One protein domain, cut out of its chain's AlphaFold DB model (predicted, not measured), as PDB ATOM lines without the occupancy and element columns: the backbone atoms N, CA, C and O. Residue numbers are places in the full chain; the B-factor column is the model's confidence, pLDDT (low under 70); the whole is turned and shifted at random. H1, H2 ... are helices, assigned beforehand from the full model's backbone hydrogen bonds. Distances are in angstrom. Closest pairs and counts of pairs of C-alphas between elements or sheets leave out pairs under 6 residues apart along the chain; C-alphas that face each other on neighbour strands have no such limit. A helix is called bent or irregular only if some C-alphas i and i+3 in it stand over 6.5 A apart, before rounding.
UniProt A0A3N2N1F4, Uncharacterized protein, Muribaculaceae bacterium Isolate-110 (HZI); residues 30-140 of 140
ATOM      1  N   MET A  30      -6.172  50.213  30.364       75.19
ATOM      2  CA  MET A  30      -6.984  49.241  31.124       75.19
ATOM      3  C   MET A  30      -6.973  49.458  32.642       75.19
ATOM      4  O   MET A  30      -7.877  49.003  33.331       75.19
ATOM      5  N   GLY A  31      -5.950  50.135  33.168       65.75
ATOM      6  CA  GLY A  31      -5.841  50.431  34.597       65.75
ATOM      7  C   GLY A  31      -6.593  51.688  35.041       65.75
ATOM      8  O   GLY A  31      -6.584  51.988  36.232       65.75
ATOM      9  N   ASN A  32      -7.191  52.437  34.109       67.38
ATOM     10  CA  ASN A  32      -7.860  53.687  34.431       67.38
ATOM     11  C   ASN A  32      -9.328  53.431  34.805       67.38
ATOM     12  O   ASN A  32     -10.170  53.208  33.938       67.38
ATOM     13  N   ASP A  33      -9.613  53.498  36.106       64.06
ATOM     14  CA  ASP A  33     -10.946  53.301  36.688       64.06
ATOM     15  C   ASP A  33     -11.955  54.400  36.253       64.06
ATOM     16  O   ASP A  33     -13.162  54.236  36.422       64.06
ATOM     17  N   GLU A  34     -11.484  55.506  35.657       65.00
ATOM     18  CA  GLU A  34     -12.312  56.600  35.120       65.00
ATOM     19  C   GLU A  34     -12.785  56.354  33.678       65.00
ATOM     20  O   GLU A  34     -13.608  57.107  33.149       65.00
ATOM     21  N   MET A  35     -12.256  55.330  33.003       65.31
ATOM     22  CA  MET A  35     -12.578  55.074  31.605       65.31
ATOM     23  C   MET A  35     -13.952  54.384  31.505       65.31
ATOM     24  O   MET A  35     -14.145  53.322  32.100       65.31
ATOM     25  N   PRO A  36     -14.928  54.940  30.756       66.62
ATOM     26  CA  PRO A  36     -16.243  54.322  30.622       66.62
ATOM     27  C   PRO A  36     -16.122  52.904  30.058       66.62
ATOM     28  O   PRO A  36     -15.335  52.674  29.140       66.62
ATOM     29  N   LEU A  37     -16.952  51.966  30.530       66.06
ATOM     30  CA  LEU A  37     -16.923  50.566  30.077       66.06
ATOM     31  C   LEU A  37     -17.000  50.445  28.540       66.06
ATOM     32  O   LEU A  37     -16.300  49.634  27.938       66.06
ATOM     33  N   ASN A  38     -17.771  51.328  27.897       65.69
ATOM     34  CA  ASN A  38     -17.940  51.380  26.440       65.69
ATOM     35  C   ASN A  38     -16.654  51.764  25.687       65.69
ATOM     36  O   ASN A  38     -16.513  51.468  24.505       65.69
ATOM     37  N   TRP A  39     -15.704  52.421  26.354       66.44
ATOM     38  CA  TRP A  39     -14.451  52.885  25.761       66.44
ATOM     39  C   TRP A  39     -13.337  51.838  25.837       66.44
ATOM     40  O   TRP A  39     -12.268  52.030  25.259       66.44
ATOM     41  N   ARG A  40     -13.588  50.691  26.480       67.25
ATOM     42  CA  ARG A  40     -12.632  49.581  26.556       67.25
ATOM     43  C   ARG A  40     -12.281  49.030  25.169       67.25
ATOM     44  O   ARG A  40     -11.115  48.751  24.899       67.25
ATOM     45  N   HIS A  41     -13.260  48.996  24.260       70.00
ATOM     46  CA  HIS A  41     -13.085  48.618  22.849       70.00
ATOM     47  C   HIS A  41     -12.385  49.693  21.998       70.00
ATOM     48  O   HIS A  41     -11.944  49.411  20.889       70.00
ATOM     49  N   LEU A  42     -12.262  50.917  22.516       72.69
ATOM     50  CA  LEU A  42     -11.538  52.023  21.884       72.69
ATOM     51  C   LEU A  42     -10.094  52.124  22.385       72.69
ATOM     52  O   LEU A  42      -9.407  53.096  22.072       72.69
ATOM     53  N   THR A  43      -9.606  51.152  23.161       84.56
ATOM     54  CA  THR A  43      -8.194  51.128  23.554       84.56
ATOM     55  C   THR A  43      -7.299  50.824  22.346       84.56
ATOM     56  O   THR A  43      -7.725  50.156  21.397       84.56
ATOM     57  N   PRO A  44      -6.034  51.279  22.371       85.06
ATOM     58  CA  PRO A  44      -5.095  51.105  21.270       85.06
ATOM     59  C   PRO A  44      -4.953  49.675  20.768       85.06
ATOM     60  O   PRO A  44      -4.755  49.464  19.573       85.06
ATOM     61  N   PHE A  45      -5.065  48.691  21.660       87.56
ATOM     62  CA  PHE A  45      -5.016  47.284  21.291       87.56
ATOM     63  C   PHE A  45      -6.178  46.893  20.384       87.56
ATOM     64  O   PHE A  45      -5.941  46.479  19.250       87.56
ATOM     65  N   TYR A  46      -7.421  47.087  20.833       83.69
ATOM     66  CA  TYR A  46      -8.590  46.747  20.023       83.69
ATOM     67  C   TYR A  46      -8.644  47.585  18.750       83.69
ATOM     68  O   TYR A  46      -9.007  47.062  17.706       83.69
ATOM     69  N   VAL A  47      -8.232  48.854  18.784       86.25
ATOM     70  CA  VAL A  47      -8.157  49.689  17.576       86.25
ATOM     71  C   VAL A  47      -7.115  49.164  16.590       86.25
ATOM     72  O   VAL A  47      -7.373  49.140  15.388       86.25
ATOM     73  N   SER A  48      -5.965  48.688  17.069       86.12
ATOM     74  CA  SER A  48      -4.949  48.058  16.216       86.12
ATOM     75  C   SER A  48      -5.467  46.767  15.595       86.12
ATOM     76  O   SER A  48      -5.291  46.556  14.397       86.12
ATOM     77  N   VAL A  49      -6.152  45.927  16.379       83.81
ATOM     78  CA  VAL A  49      -6.763  44.705  15.850       83.81
ATOM     79  C   VAL A  49      -7.838  45.048  14.822       83.81
ATOM     80  O   VAL A  49      -7.746  44.565  13.700       83.81
ATOM     81  N   ASN A  50      -8.768  45.954  15.152       79.44
ATOM     82  CA  ASN A  50      -9.806  46.456  14.242       79.44
ATOM     83  C   ASN A  50      -9.222  47.020  12.943       79.44
ATOM     84  O   ASN A  50      -9.752  46.784  11.862       79.44
ATOM     85  N   SER A  51      -8.090  47.713  13.034       83.31
ATOM     86  CA  SER A  51      -7.398  48.247  11.866       83.31
ATOM     87  C   SER A  51      -6.895  47.146  10.938       83.31
ATOM     88  O   SER A  51      -7.045  47.262   9.727       83.31
ATOM     89  N   ILE A  52      -6.363  46.049  11.488       80.19
ATOM     90  CA  ILE A  52      -5.977  44.868  10.702       80.19
ATOM     91  C   ILE A  52      -7.200  44.267   9.990       80.19
ATOM     92  O   ILE A  52      -7.062  43.792   8.868       80.19
ATOM     93  N   LEU A  53      -8.403  44.345  10.573       74.31
ATOM     94  CA  LEU A  53      -9.641  43.810   9.970       74.31
ATOM     95  C   LEU A  53     -10.060  44.549   8.702       74.31
ATOM     96  O   LEU A  53     -10.708  43.967   7.833       74.31
ATOM     97  N   ILE A  54      -9.699  45.827   8.591       77.00
ATOM     98  CA  ILE A  54     -10.023  46.644   7.420       77.00
ATOM     99  C   ILE A  54      -9.212  46.180   6.202       77.00
ATOM    100  O   ILE A  54      -9.698  46.252   5.074       77.00
ATOM    101  N   TRP A  55      -8.006  45.643   6.405       77.81
ATOM    102  CA  TRP A  55      -7.103  45.264   5.317       77.81
ATOM    103  C   TRP A  55      -7.623  44.125   4.427       77.81
ATOM    104  O   TRP A  55      -7.576  44.292   3.214       77.81
ATOM    105  N   PRO A  56      -8.169  43.005   4.936       77.12
ATOM    106  CA  PRO A  56      -8.803  41.980   4.102       77.12
ATOM    107  C   PRO A  56      -9.937  42.517   3.225       77.12
ATOM    108  O   PRO A  56     -10.043  42.140   2.060       77.12
ATOM    109  N   VAL A  57     -10.755  43.429   3.760       74.88
ATOM    110  CA  VAL A  57     -11.821  44.097   3.000       74.88
ATOM    111  C   VAL A  57     -11.221  45.006   1.927       74.88
ATOM    112  O   VAL A  57     -11.664  44.987   0.782       74.88
ATOM    113  N   ALA A  58     -10.171  45.756   2.263       74.69
ATOM    114  CA  ALA A  58      -9.449  46.596   1.314       74.69
ATOM    115  C   ALA A  58      -8.821  45.770   0.182       74.69
ATOM    116  O   ALA A  58      -9.016  46.083  -0.989       74.69
ATOM    117  N   PHE A  59      -8.133  44.674   0.514       75.31
ATOM    118  CA  PHE A  59      -7.560  43.744  -0.458       75.31
ATOM    119  C   PHE A  59      -8.624  43.112  -1.341       75.31
ATOM    120  O   PHE A  59      -8.389  42.946  -2.531       75.31
ATOM    121  N   TYR A  60      -9.798  42.803  -0.797       74.19
ATOM    122  CA  TYR A  60     -10.918  42.332  -1.597       74.19
ATOM    123  C   TYR A  60     -11.376  43.383  -2.609       74.19
ATOM    124  O   TYR A  60     -11.469  43.068  -3.789       74.19
ATOM    125  N   VAL A  61     -11.609  44.630  -2.185       72.06
ATOM    126  CA  VAL A  61     -12.019  45.725  -3.087       72.06
ATOM    127  C   VAL A  61     -10.966  45.975  -4.163       72.06
ATOM    128  O   VAL A  61     -11.304  46.196  -5.326       72.06
ATOM    129  N   ILE A  62      -9.688  45.899  -3.793       71.50
ATOM    130  CA  ILE A  62      -8.579  46.001  -4.733       71.50
ATOM    131  C   ILE A  62      -8.658  44.823  -5.717       71.50
ATOM    132  O   ILE A  62      -8.901  44.997  -6.904       71.50
ATOM    133  N   LEU A  63      -8.567  43.588  -5.255       70.06
ATOM    134  CA  LEU A  63      -8.440  42.437  -6.146       70.06
ATOM    135  C   LEU A  63      -9.742  42.060  -6.872       70.06
ATOM    136  O   LEU A  63      -9.685  41.259  -7.803       70.06
ATOM    137  N   TRP A  64     -10.891  42.643  -6.514       69.00
ATOM    138  CA  TRP A  64     -12.223  42.318  -7.047       69.00
ATOM    139  C   TRP A  64     -12.291  42.257  -8.577       69.00
ATOM    140  O   TRP A  64     -12.980  41.407  -9.128       69.00
ATOM    141  N   HIS A  65     -11.558  43.131  -9.268       62.03
ATOM    142  CA  HIS A  65     -11.608  43.217 -10.729       62.03
ATOM    143  C   HIS A  65     -10.687  42.211 -11.455       62.03
ATOM    144  O   HIS A  65     -10.815  42.028 -12.665       62.03
ATOM    145  N   GLU A  66      -9.768  41.559 -10.735       64.06
ATOM    146  CA  GLU A  66      -8.714  40.690 -11.290       64.06
ATOM    147  C   GLU A  66      -8.786  39.241 -10.781       64.06
ATOM    148  O   GLU A  66      -8.090  38.362 -11.292       64.06
ATOM    149  N   SER A  67      -9.609  38.966  -9.767       64.12
ATOM    150  CA  SER A  67      -9.610  37.690  -9.049       64.12
ATOM    151  C   SER A  67     -10.905  36.897  -9.221       64.12
ATOM    152  O   SER A  67     -11.990  37.438  -9.412       64.12
ATOM    153  N   ASP A  68     -10.768  35.573  -9.148       78.00
ATOM    154  CA  ASP A  68     -11.884  34.631  -9.126       78.00
ATOM    155  C   ASP A  68     -12.784  34.910  -7.899       78.00
ATOM    156  O   ASP A  68     -12.283  34.853  -6.765       78.00
ATOM    157  N   PRO A  69     -14.093  35.179  -8.085       76.06
ATOM    158  CA  PRO A  69     -15.020  35.510  -7.002       76.06
ATOM    159  C   PRO A  69     -14.999  34.502  -5.848       76.06
ATOM    160  O   PRO A  69     -15.114  34.888  -4.684       76.06
ATOM    161  N   LEU A  70     -14.802  33.212  -6.147       80.50
ATOM    162  CA  LEU A  70     -14.759  32.163  -5.130       80.50
ATOM    163  C   LEU A  70     -13.535  32.309  -4.220       80.50
ATOM    164  O   LEU A  70     -13.666  32.232  -2.998       80.50
ATOM    165  N   LYS A  71     -12.349  32.579  -4.781       76.56
ATOM    166  CA  LYS A  71     -11.112  32.769  -3.998       76.56
ATOM    167  C   LYS A  71     -11.206  33.988  -3.085       76.56
ATOM    168  O   LYS A  71     -10.734  33.946  -1.947       76.56
ATOM    169  N   SER A  72     -11.852  35.042  -3.565       74.31
ATOM    170  CA  SER A  72     -12.081  36.275  -2.815       74.31
ATOM    171  C   SER A  72     -13.023  36.049  -1.627       74.31
ATOM    172  O   SER A  72     -12.714  36.471  -0.512       74.31
ATOM    173  N   ILE A  73     -14.101  35.281  -1.818       79.19
ATOM    174  CA  ILE A  73     -15.012  34.873  -0.736       79.19
ATOM    175  C   ILE A  73     -14.298  33.987   0.294       79.19
ATOM    176  O   ILE A  73     -14.422  34.233   1.493       79.19
ATOM    177  N   TYR A  74     -13.519  32.989  -0.140       80.38
ATOM    178  CA  TYR A  74     -12.763  32.130   0.783       80.38
ATOM    179  C   TYR A  74     -11.757  32.925   1.616       80.38
ATOM    180  O   TYR A  74     -11.646  32.707   2.821       80.38
ATOM    181  N   THR A  75     -11.057  33.874   0.992       77.62
ATOM    182  CA  THR A  75     -10.082  34.728   1.681       77.62
ATOM    183  C   THR A  75     -10.772  35.579   2.746       77.62
ATOM    184  O   THR A  75     -10.370  35.542   3.908       77.62
ATOM    185  N   LEU A  76     -11.864  36.268   2.392       78.56
ATOM    186  CA  LEU A  76     -12.660  37.035   3.355       78.56
ATOM    187  C   LEU A  76     -13.210  36.160   4.488       78.56
ATOM    188  O   LEU A  76     -13.152  36.560   5.649       78.56
ATOM    189  N   GLY A  77     -13.698  34.958   4.169       81.31
ATOM    190  CA  GLY A  77     -14.223  34.010   5.149       81.31
ATOM    191  C   GLY A  77     -13.170  33.548   6.159       81.31
ATOM    192  O   GLY A  77     -13.436  33.541   7.359       81.31
ATOM    193  N   ILE A  78     -11.955  33.224   5.703       83.50
ATOM    194  CA  ILE A  78     -10.841  32.837   6.586       83.50
ATOM    195  C   ILE A  78     -10.479  33.987   7.526       83.50
ATOM    196  O   ILE A  78     -10.362  33.772   8.733       83.50
ATOM    197  N   PHE A  79     -10.341  35.205   6.995       79.88
ATOM    198  CA  PHE A  79     -10.059  36.373   7.822       79.88
ATOM    199  C   PHE A  79     -11.170  36.596   8.847       79.88
ATOM    200  O   PHE A  79     -10.879  36.684  10.034       79.88
ATOM    201  N   TYR A  80     -12.437  36.587   8.430       80.75
ATOM    202  CA  TYR A  80     -13.576  36.743   9.335       80.75
ATOM    203  C   TYR A  80     -13.573  35.722  10.486       80.75
ATOM    204  O   TYR A  80     -13.831  36.093  11.632       80.75
ATOM    205  N   ILE A  81     -13.242  34.457  10.209       84.38
ATOM    206  CA  ILE A  81     -13.147  33.403  11.230       84.38
ATOM    207  C   ILE A  81     -11.983  33.665  12.188       84.38
ATOM    208  O   ILE A  81     -12.187  33.638  13.401       84.38
ATOM    209  N   ILE A  82     -10.778  33.936  11.667       82.62
ATOM    210  CA  ILE A  82      -9.597  34.258  12.490       82.62
ATOM    211  C   ILE A  82      -9.926  35.407  13.438       82.62
ATOM    212  O   ILE A  82      -9.572  35.369  14.611       82.62
ATOM    213  N   ILE A  83     -10.644  36.399  12.925       75.62
ATOM    214  CA  ILE A  83     -11.003  37.609  13.642       75.62
ATOM    215  C   ILE A  83     -12.060  37.317  14.711       75.62
ATOM    216  O   ILE A  83     -11.892  37.632  15.881       75.62
ATOM    217  N   SER A  84     -13.146  36.652  14.339       79.00
ATOM    218  CA  SER A  84     -14.224  36.343  15.285       79.00
ATOM    219  C   SER A  84     -13.741  35.469  16.448       79.00
ATOM    220  O   SER A  84     -14.353  35.445  17.512       79.00
ATOM    221  N   LEU A  85     -12.635  34.749  16.248       83.81
ATOM    222  CA  LEU A  85     -12.045  33.849  17.224       83.81
ATOM    223  C   LEU A  85     -10.752  34.377  17.855       83.81
ATOM    224  O   LEU A  85     -10.186  33.640  18.654       83.81
ATOM    225  N   TYR A  86     -10.256  35.584  17.540       80.81
ATOM    226  CA  TYR A  86      -8.953  36.037  18.061       80.81
ATOM    227  C   TYR A  86      -9.015  36.429  19.547       80.81
ATOM    228  O   TYR A  86      -8.046  36.199  20.274       80.81
ATOM    229  N   ASP A  87     -10.138  36.994  20.009       79.00
ATOM    230  CA  ASP A  87     -10.285  37.476  21.391       79.00
ATOM    231  C   ASP A  87     -10.238  36.311  22.391       79.00
ATOM    232  O   ASP A  87      -9.485  36.342  23.363       79.00
ATOM    233  N   TRP A  88     -10.966  35.228  22.108       81.25
ATOM    234  CA  TRP A  88     -11.078  34.075  23.005       81.25
ATOM    235  C   TRP A  88      -9.734  33.448  23.439       81.25
ATOM    236  O   TRP A  88      -9.517  33.281  24.642       81.25
ATOM    237  N   PRO A  89      -8.799  33.083  22.538       83.19
ATOM    238  CA  PRO A  89      -7.514  32.516  22.926       83.19
ATOM    239  C   PRO A  89      -6.615  33.548  23.612       83.19
ATOM    240  O   PRO A  89      -5.836  33.175  24.493       83.19
ATOM    241  N   LEU A  90      -6.712  34.829  23.247       83.25
ATOM    242  CA  LEU A  90      -5.920  35.880  23.877       83.25
ATOM    243  C   LEU A  90      -6.362  36.122  25.317       83.25
ATOM    244  O   LEU A  90      -5.518  36.107  26.211       83.25
ATOM    245  N   GLU A  91      -7.662  36.256  25.565       80.56
ATOM    246  CA  GLU A  91      -8.207  36.393  26.915       80.56
ATOM    247  C   GLU A  91      -7.942  35.143  27.759       80.56
ATOM    248  O   GLU A  91      -7.517  35.237  28.912       80.56
ATOM    249  N   LYS A  92      -8.114  33.953  27.172       81.12
ATOM    250  CA  LYS A  92      -7.970  32.688  27.897       81.12
ATOM    251  C   LYS A  92      -6.525  32.347  28.257       81.12
ATOM    252  O   LYS A  92      -6.280  31.837  29.350       81.12
ATOM    253  N   TYR A  93      -5.572  32.572  27.351       80.81
ATOM    254  CA  TYR A  93      -4.194  32.094  27.524       80.81
ATOM    255  C   TYR A  93      -3.164  33.207  27.728       80.81
ATOM    256  O   TYR A  93      -2.138  32.963  28.365       80.81
ATOM    257  N   HIS A  94      -3.397  34.414  27.205       83.12
ATOM    258  CA  HIS A  94      -2.414  35.499  27.257       83.12
ATOM    259  C   HIS A  94      -2.731  36.516  28.356       83.12
ATOM    260  O   HIS A  94      -1.885  36.754  29.226       83.12
ATOM    261  N   PHE A  95      -3.942  37.075  28.349       85.38
ATOM    262  CA  PHE A  95      -4.383  38.178  29.204       85.38
ATOM    263  C   PHE A  95      -5.073  37.689  30.474       85.38
ATOM    264  O   PHE A  95      -6.220  38.007  30.770       85.38
ATOM    265  N   THR A  96      -4.339  36.910  31.260       86.19
ATOM    266  CA  THR A  96      -4.850  36.413  32.541       86.19
ATOM    267  C   THR A  96      -4.850  37.512  33.620       86.19
ATOM    268  O   THR A  96      -3.931  38.341  33.642       86.19
ATOM    269  N   PRO A  97      -5.795  37.489  34.584       84.88
ATOM    270  CA  PRO A  97      -5.818  38.447  35.698       84.88
ATOM    271  C   PRO A  97      -4.530  38.443  36.539       84.88
ATOM    272  O   PRO A  97      -4.126  39.461  37.099       84.88
ATOM    273  N   GLU A  98      -3.851  37.296  36.633       86.50
ATOM    274  CA  GLU A  98      -2.555  37.178  37.317       86.50
ATOM    275  C   GLU A  98      -1.460  37.983  36.607       86.50
ATOM    276  O   GLU A  98      -0.687  38.694  37.256       86.50
ATOM    277  N   ARG A  99      -1.419  37.899  35.271       86.69
ATOM    278  CA  ARG A  99      -0.462  38.635  34.443       86.69
ATOM    279  C   ARG A  99      -0.738  40.132  34.465       86.69
ATOM    280  O   ARG A  99       0.209  40.906  34.555       86.69
ATOM    281  N   GLU A 100      -2.007  40.529  34.465       87.31
ATOM    282  CA  GLU A 100      -2.423  41.927  34.598       87.31
ATOM    283  C   GLU A 100      -1.937  42.531  35.923       87.31
ATOM    284  O   GLU A 100      -1.271  43.568  35.945       87.31
ATOM    285  N   ARG A 101      -2.173  41.835  37.042       86.06
ATOM    286  CA  ARG A 101      -1.674  42.259  38.361       86.06
ATOM    287  C   ARG A 101      -0.149  42.344  38.387       86.06
ATOM    288  O   ARG A 101       0.405  43.280  38.962       86.06
ATOM    289  N   ALA A 102       0.544  41.387  37.768       89.31
ATOM    290  CA  ALA A 102       2.001  41.416  37.659       89.31
ATOM    291  C   ALA A 102       2.496  42.603  36.807       89.31
ATOM    292  O   ALA A 102       3.504  43.232  37.147       89.31
ATOM    293  N   TYR A 103       1.780  42.939  35.733       89.06
ATOM    294  CA  TYR A 103       2.086  44.071  34.866       89.06
ATOM    295  C   TYR A 103       1.951  45.398  35.618       89.06
ATOM    296  O   TYR A 103       2.924  46.143  35.713       89.06
ATOM    297  N   PHE A 104       0.812  45.662  36.261       87.38
ATOM    298  CA  PHE A 104       0.616  46.918  36.996       87.38
ATOM    299  C   PHE A 104       1.474  47.027  38.260       87.38
ATOM    300  O   PHE A 104       1.843  48.129  38.652       87.38
ATOM    301  N   ARG A 105       1.877  45.905  38.868       86.62
ATOM    302  CA  ARG A 105       2.859  45.919  39.963       86.62
ATOM    303  C   ARG A 105       4.243  46.378  39.500       86.62
ATOM    304  O   ARG A 105       4.940  47.043  40.257       86.62
ATOM    305  N   SER A 106       4.650  45.991  38.291       86.75
ATOM    306  CA  SER A 106       5.935  46.403  37.708       86.75
ATOM    307  C   SER A 106       5.874  47.789  37.059       86.75
ATOM    308  O   SER A 106       6.879  48.492  37.043       86.75
ATOM    309  N   HIS A 107       4.699  48.206  36.582       85.50
ATOM    310  CA  HIS A 107       4.480  49.483  35.901       85.50
ATOM    311  C   HIS A 107       3.300  50.263  36.518       85.50
ATOM    312  O   HIS A 107       2.309  50.524  35.829       85.50
ATOM    313  N   PRO A 108       3.385  50.686  37.796       82.88
ATOM    314  CA  PRO A 108       2.272  51.347  38.487       82.88
ATOM    315  C   PRO A 108       1.883  52.680  37.836       82.88
ATOM    316  O   PRO A 108       0.708  53.028  37.775       82.88
ATOM    317  N   GLN A 109       2.857  53.385  37.253       82.38
ATOM    318  CA  GLN A 109       2.648  54.641  36.525       82.38
ATOM    319  C   GLN A 109       1.646  54.496  35.369       82.38
ATOM    320  O   GLN A 109       0.937  55.443  35.040       82.38
ATOM    321  N   ARG A 110       1.549  53.305  34.763       78.31
ATOM    322  CA  ARG A 110       0.648  53.061  33.630       78.31
ATOM    323  C   ARG A 110      -0.810  52.857  34.034       78.31
ATOM    324  O   ARG A 110      -1.669  52.854  33.158       78.31
ATOM    325  N   LYS A 111      -1.098  52.734  35.335       77.25
ATOM    326  CA  LYS A 111      -2.473  52.712  35.846       77.25
ATOM    327  C   LYS A 111      -3.162  54.073  35.661       77.25
ATOM    328  O   LYS A 111      -4.352  54.128  35.387       77.25
ATOM    329  N   HIS A 112      -2.395  55.159  35.733       75.94
ATOM    330  CA  HIS A 112      -2.901  56.535  35.733       75.94
ATOM    331  C   HIS A 112      -2.764  57.241  34.376       75.94
ATOM    332  O   HIS A 112      -2.664  58.466  34.312       75.94
ATOM    333  N   ILE A 113      -2.712  56.489  33.273       79.19
ATOM    334  CA  ILE A 113      -2.676  57.100  31.940       79.19
ATOM    335  C   ILE A 113      -4.019  57.786  31.683       79.19
ATOM    336  O   ILE A 113      -5.077  57.168  31.804       79.19
ATOM    337  N   SER A 114      -3.962  59.067  31.313       79.19
ATOM    338  CA  SER A 114      -5.164  59.861  31.062       79.19
ATOM    339  C   SER A 114      -5.991  59.274  29.915       79.19
ATOM    340  O   SER A 114      -5.437  58.837  28.901       79.19
ATOM    341  N   ALA A 115      -7.319  59.318  30.044       79.00
ATOM    342  CA  ALA A 115      -8.231  58.895  28.981       79.00
ATOM    343  C   ALA A 115      -7.960  59.646  27.663       79.00
ATOM    344  O   ALA A 115      -8.014  59.046  26.591       79.00
ATOM    345  N   ASN A 116      -7.556  60.920  27.745       82.88
ATOM    346  CA  ASN A 116      -7.156  61.724  26.590       82.88
ATOM    347  C   ASN A 116      -5.967  61.109  25.844       82.88
ATOM    348  O   ASN A 116      -5.993  61.024  24.622       82.88
ATOM    349  N   THR A 117      -4.931  60.654  26.552       84.19
ATOM    350  CA  THR A 117      -3.766  60.013  25.922       84.19
ATOM    351  C   THR A 117      -4.157  58.715  25.219       84.19
ATOM    352  O   THR A 117      -3.705  58.465  24.103       84.19
ATOM    353  N   VAL A 118      -5.006  57.901  25.853       83.69
ATOM    354  CA  VAL A 118      -5.512  56.655  25.259       83.69
ATOM    355  C   VAL A 118      -6.309  56.958  23.990       83.69
ATOM    356  O   VAL A 118      -6.060  56.350  22.952       83.69
ATOM    357  N   TRP A 119      -7.190  57.958  24.050       84.44
ATOM    358  CA  TRP A 119      -7.992  58.407  22.917       84.44
ATOM    359  C   TRP A 119      -7.137  58.934  21.756       84.44
ATOM    360  O   TRP A 119      -7.318  58.497  20.623       84.44
ATOM    361  N   TRP A 120      -6.160  59.807  22.026       86.50
ATOM    362  CA  TRP A 120      -5.266  60.348  20.996       86.50
ATOM    363  C   TRP A 120      -4.449  59.260  20.301       86.50
ATOM    364  O   TRP A 120      -4.260  59.307  19.084       86.50
ATOM    365  N   LEU A 121      -3.982  58.260  21.050       88.06
ATOM    366  CA  LEU A 121      -3.210  57.156  20.488       88.06
ATOM    367  C   LEU A 121      -4.088  56.282  19.579       88.06
ATOM    368  O   LEU A 121      -3.703  55.988  18.447       88.06
ATOM    369  N   SER A 122      -5.301  55.954  20.025       87.38
ATOM    370  CA  SER A 122      -6.308  55.254  19.221       87.38
ATOM    371  C   SER A 122      -6.702  56.021  17.955       87.38
ATOM    372  O   SER A 122      -6.787  55.438  16.869       87.38
ATOM    373  N   LEU A 123      -6.878  57.340  18.056       89.00
ATOM    374  CA  LEU A 123      -7.159  58.195  16.906       89.00
ATOM    375  C   LEU A 123      -6.000  58.168  15.905       89.00
ATOM    376  O   LEU A 123      -6.222  58.009  14.707       89.00
ATOM    377  N   THR A 124      -4.761  58.260  16.392       89.94
ATOM    378  CA  THR A 124      -3.559  58.249  15.546       89.94
ATOM    379  C   THR A 124      -3.428  56.937  14.772       89.94
ATOM    380  O   THR A 124      -3.162  56.966  13.571       89.94
ATOM    381  N   ILE A 125      -3.668  55.788  15.419       89.69
ATOM    382  CA  ILE A 125      -3.657  54.471  14.754       89.69
ATOM    383  C   ILE A 125      -4.719  54.416  13.654       89.69
ATOM    384  O   ILE A 125      -4.434  54.001  12.531       89.69
ATOM    385  N   THR A 126      -5.932  54.867  13.969       88.38
ATOM    386  CA  THR A 126      -7.054  54.882  13.024       88.38
ATOM    387  C   THR A 126      -6.741  55.751  11.806       88.38
ATOM    388  O   THR A 126      -6.834  55.286  10.672       88.38
ATOM    389  N   LEU A 127      -6.301  56.994  12.028       91.06
ATOM    390  CA  LEU A 127      -5.943  57.930  10.960       91.06
ATOM    391  C   LEU A 127      -4.799  57.399  10.097       91.06
ATOM    392  O   LEU A 127      -4.880  57.459   8.873       91.06
ATOM    393  N   THR A 128      -3.764  56.830  10.719       90.88
ATOM    394  CA  THR A 128      -2.633  56.236   9.991       90.88
ATOM    395  C   THR A 128      -3.108  55.113   9.073       90.88
ATOM    396  O   THR A 128      -2.706  55.065   7.914       90.88
ATOM    397  N   ASN A 129      -4.008  54.245   9.543       89.19
ATOM    398  CA  ASN A 129      -4.564  53.179   8.709       89.19
ATOM    399  C   ASN A 129      -5.412  53.708   7.551       89.19
ATOM    400  O   ASN A 129      -5.277  53.203   6.441       89.19
ATOM    401  N   PHE A 130      -6.226  54.746   7.762       87.38
ATOM    402  CA  PHE A 130      -6.969  55.378   6.666       87.38
ATOM    403  C   PHE A 130      -6.045  56.009   5.623       87.38
ATOM    404  O   PHE A 130      -6.285  55.852   4.428       87.38
ATOM    405  N   VAL A 131      -4.973  56.681   6.055       90.00
ATOM    406  CA  VAL A 131      -3.967  57.245   5.145       90.00
ATOM    407  C   VAL A 131      -3.281  56.137   4.347       90.00
ATOM    408  O   VAL A 131      -3.193  56.242   3.128       90.00
ATOM    409  N   LEU A 132      -2.846  55.055   5.001       88.88
ATOM    410  CA  LEU A 132      -2.229  53.907   4.327       88.88
ATOM    411  C   LEU A 132      -3.178  53.267   3.310       88.88
ATOM    412  O   LEU A 132      -2.776  53.003   2.182       88.88
ATOM    413  N   LEU A 133      -4.437  53.059   3.685       85.19
ATOM    414  CA  LEU A 133      -5.453  52.501   2.799       85.19
ATOM    415  C   LEU A 133      -5.717  53.414   1.595       85.19
ATOM    416  O   LEU A 133      -5.762  52.935   0.465       85.19
ATOM    417  N   GLY A 134      -5.824  54.726   1.815       84.19
ATOM    418  CA  GLY A 134      -5.959  55.710   0.741       84.19
ATOM    419  C   GLY A 134      -4.763  55.700  -0.213       84.19
ATOM    420  O   GLY A 134      -4.953  55.680  -1.425       84.19
ATOM    421  N   LEU A 135      -3.538  55.637   0.318       87.25
ATOM    422  CA  LEU A 135      -2.322  55.521  -0.492       87.25
ATOM    423  C   LEU A 135      -2.318  54.246  -1.338       87.25
ATOM    424  O   LEU A 135      -2.015  54.316  -2.522       87.25
ATOM    425  N   VAL A 136      -2.681  53.100  -0.757       83.94
ATOM    426  CA  VAL A 136      -2.748  51.825  -1.485       83.94
ATOM    427  C   VAL A 136      -3.783  51.878  -2.611       83.94
ATOM    428  O   VAL A 136      -3.516  51.362  -3.688       83.94
ATOM    429  N   ILE A 137      -4.934  52.518  -2.394       80.75
ATOM    430  CA  ILE A 137      -5.965  52.671  -3.431       80.75
ATOM    431  C   ILE A 137      -5.501  53.614  -4.552       80.75
ATOM    432  O   ILE A 137      -5.775  53.337  -5.712       80.75
ATOM    433  N   ILE A 138      -4.815  54.713  -4.222       83.56
ATOM    434  CA  ILE A 138      -4.332  55.698  -5.207       83.56
ATOM    435  C   ILE A 138      -3.156  55.157  -6.035       83.56
ATOM    436  O   ILE A 138      -3.027  55.504  -7.205       83.56
ATOM    437  N   LEU A 139      -2.270  54.361  -5.426       80.06
ATOM    438  CA  LEU A 139      -1.052  53.832  -6.059       80.06
ATOM    439  C   LEU A 139      -1.260  52.517  -6.824       80.06
ATOM    440  O   LEU A 139      -0.298  51.999  -7.392       80.06
ATOM    441  N   ARG A 140      -2.471  51.961  -6.794       66.88
ATOM    442  CA  ARG A 140      -2.854  50.750  -7.519       66.88
ATOM    443  C   ARG A 140      -3.308  51.092  -8.935       66.88
ATOM    444  O   ARG A 140      -2.895  50.352  -9.853       66.88
TER     445      ARG A 140
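AT A GLANCE: This is residues 30 to 140 of the 140 residues of an uncharacterized protein of Muribaculaceae bacterium Isolate-110 (HZI) (UniProt A0A3N2N1F4). Three long helices, H3, H2 and H7, stand side by side in a row with H2 in the middle, while three short helices, H4, H5 and H6, carry the chain in an open arc past one end of the row, from H3 to H7. The short H1 sits beside the beginning of H2, near H7 too, and residues 88 to 94 of H4 stand free. The printed part has 111 residues with seven named helices, H1 to H7 in order along the chain, and no named strand; the class is all helix. It is loose, with a radius of gyration of the C-alphas of 17.7 A, and elongated, spanning 52 by 30 by 23 A.

IN THESE COORDINATES: Start at Met 30 and go to C-alpha 37 at (-16.923, 50.566, 30.077), where H1, residues 37 to 42, begins; it is irregular, only just, with C-alphas 38 and 41 at 6.6 A. H2 follows as residues 44 to 63, 28.9 A long; it is neither bent nor irregular, but only just: C-alphas 53 and 56 are 6.2 A apart. Find C-alpha 69 at (-15.020, 35.510, -7.002); from there H3 runs to residue 84, 22.3 A. Next come H4, residues 87 to 94, H5, residues 97 to 106, and H6, residues 108 to 112. H7, residues 115 to 138, is the longest helix at 34.6 A and ends at C-alpha 138 at (-4.332, 55.698, -5.207).

HOW THE PARTS SIT: Look first at His 41 and Val 47, the closest C-alphas of H1 and H2, 7.3 A apart: the two are close but not clearly touching, at a steep tilt of 48 degrees. H2 and H3 form a helical hairpin and touch, closest at the C-alphas of Tyr 60 and Ser 72, 6.3 A, with a shallow tilt of 6 degrees, opposite ways. H2 also touches H7, closest at the C-alphas of Pro 44 and Ser 122, 4.8 A, with a shallow tilt of 12 degrees, the same way. H3 and H7 are apart. H3 and H4 meet only through their link, and H4 and H5 are apart. H5 and H6 are close but not clearly touching, with the C-alphas of Phe 104 and Lys 111 closest at 6.7 A. In H3, H4, H5 and H7 every O i to N i+4 pair is within hydrogen-bond range; H2 has 13 of 16, H1 has 0 of 2 but 2 of 3 O i to N i+3 pairs, and H6 has 0 of 1 but 2 of 2.

THE WHOLE: The C-alphas farthest apart, those of Glu 66 and Arg 105, are 52.8 A from each other. The printed part has no cut, the six links between the helices are tight, and Arg 140 is the chain's last residue. The mean pLDDT of the printed part is 79.9; look for values under 70 at residues 31 to 40, residues 64 to 67 and residue 140.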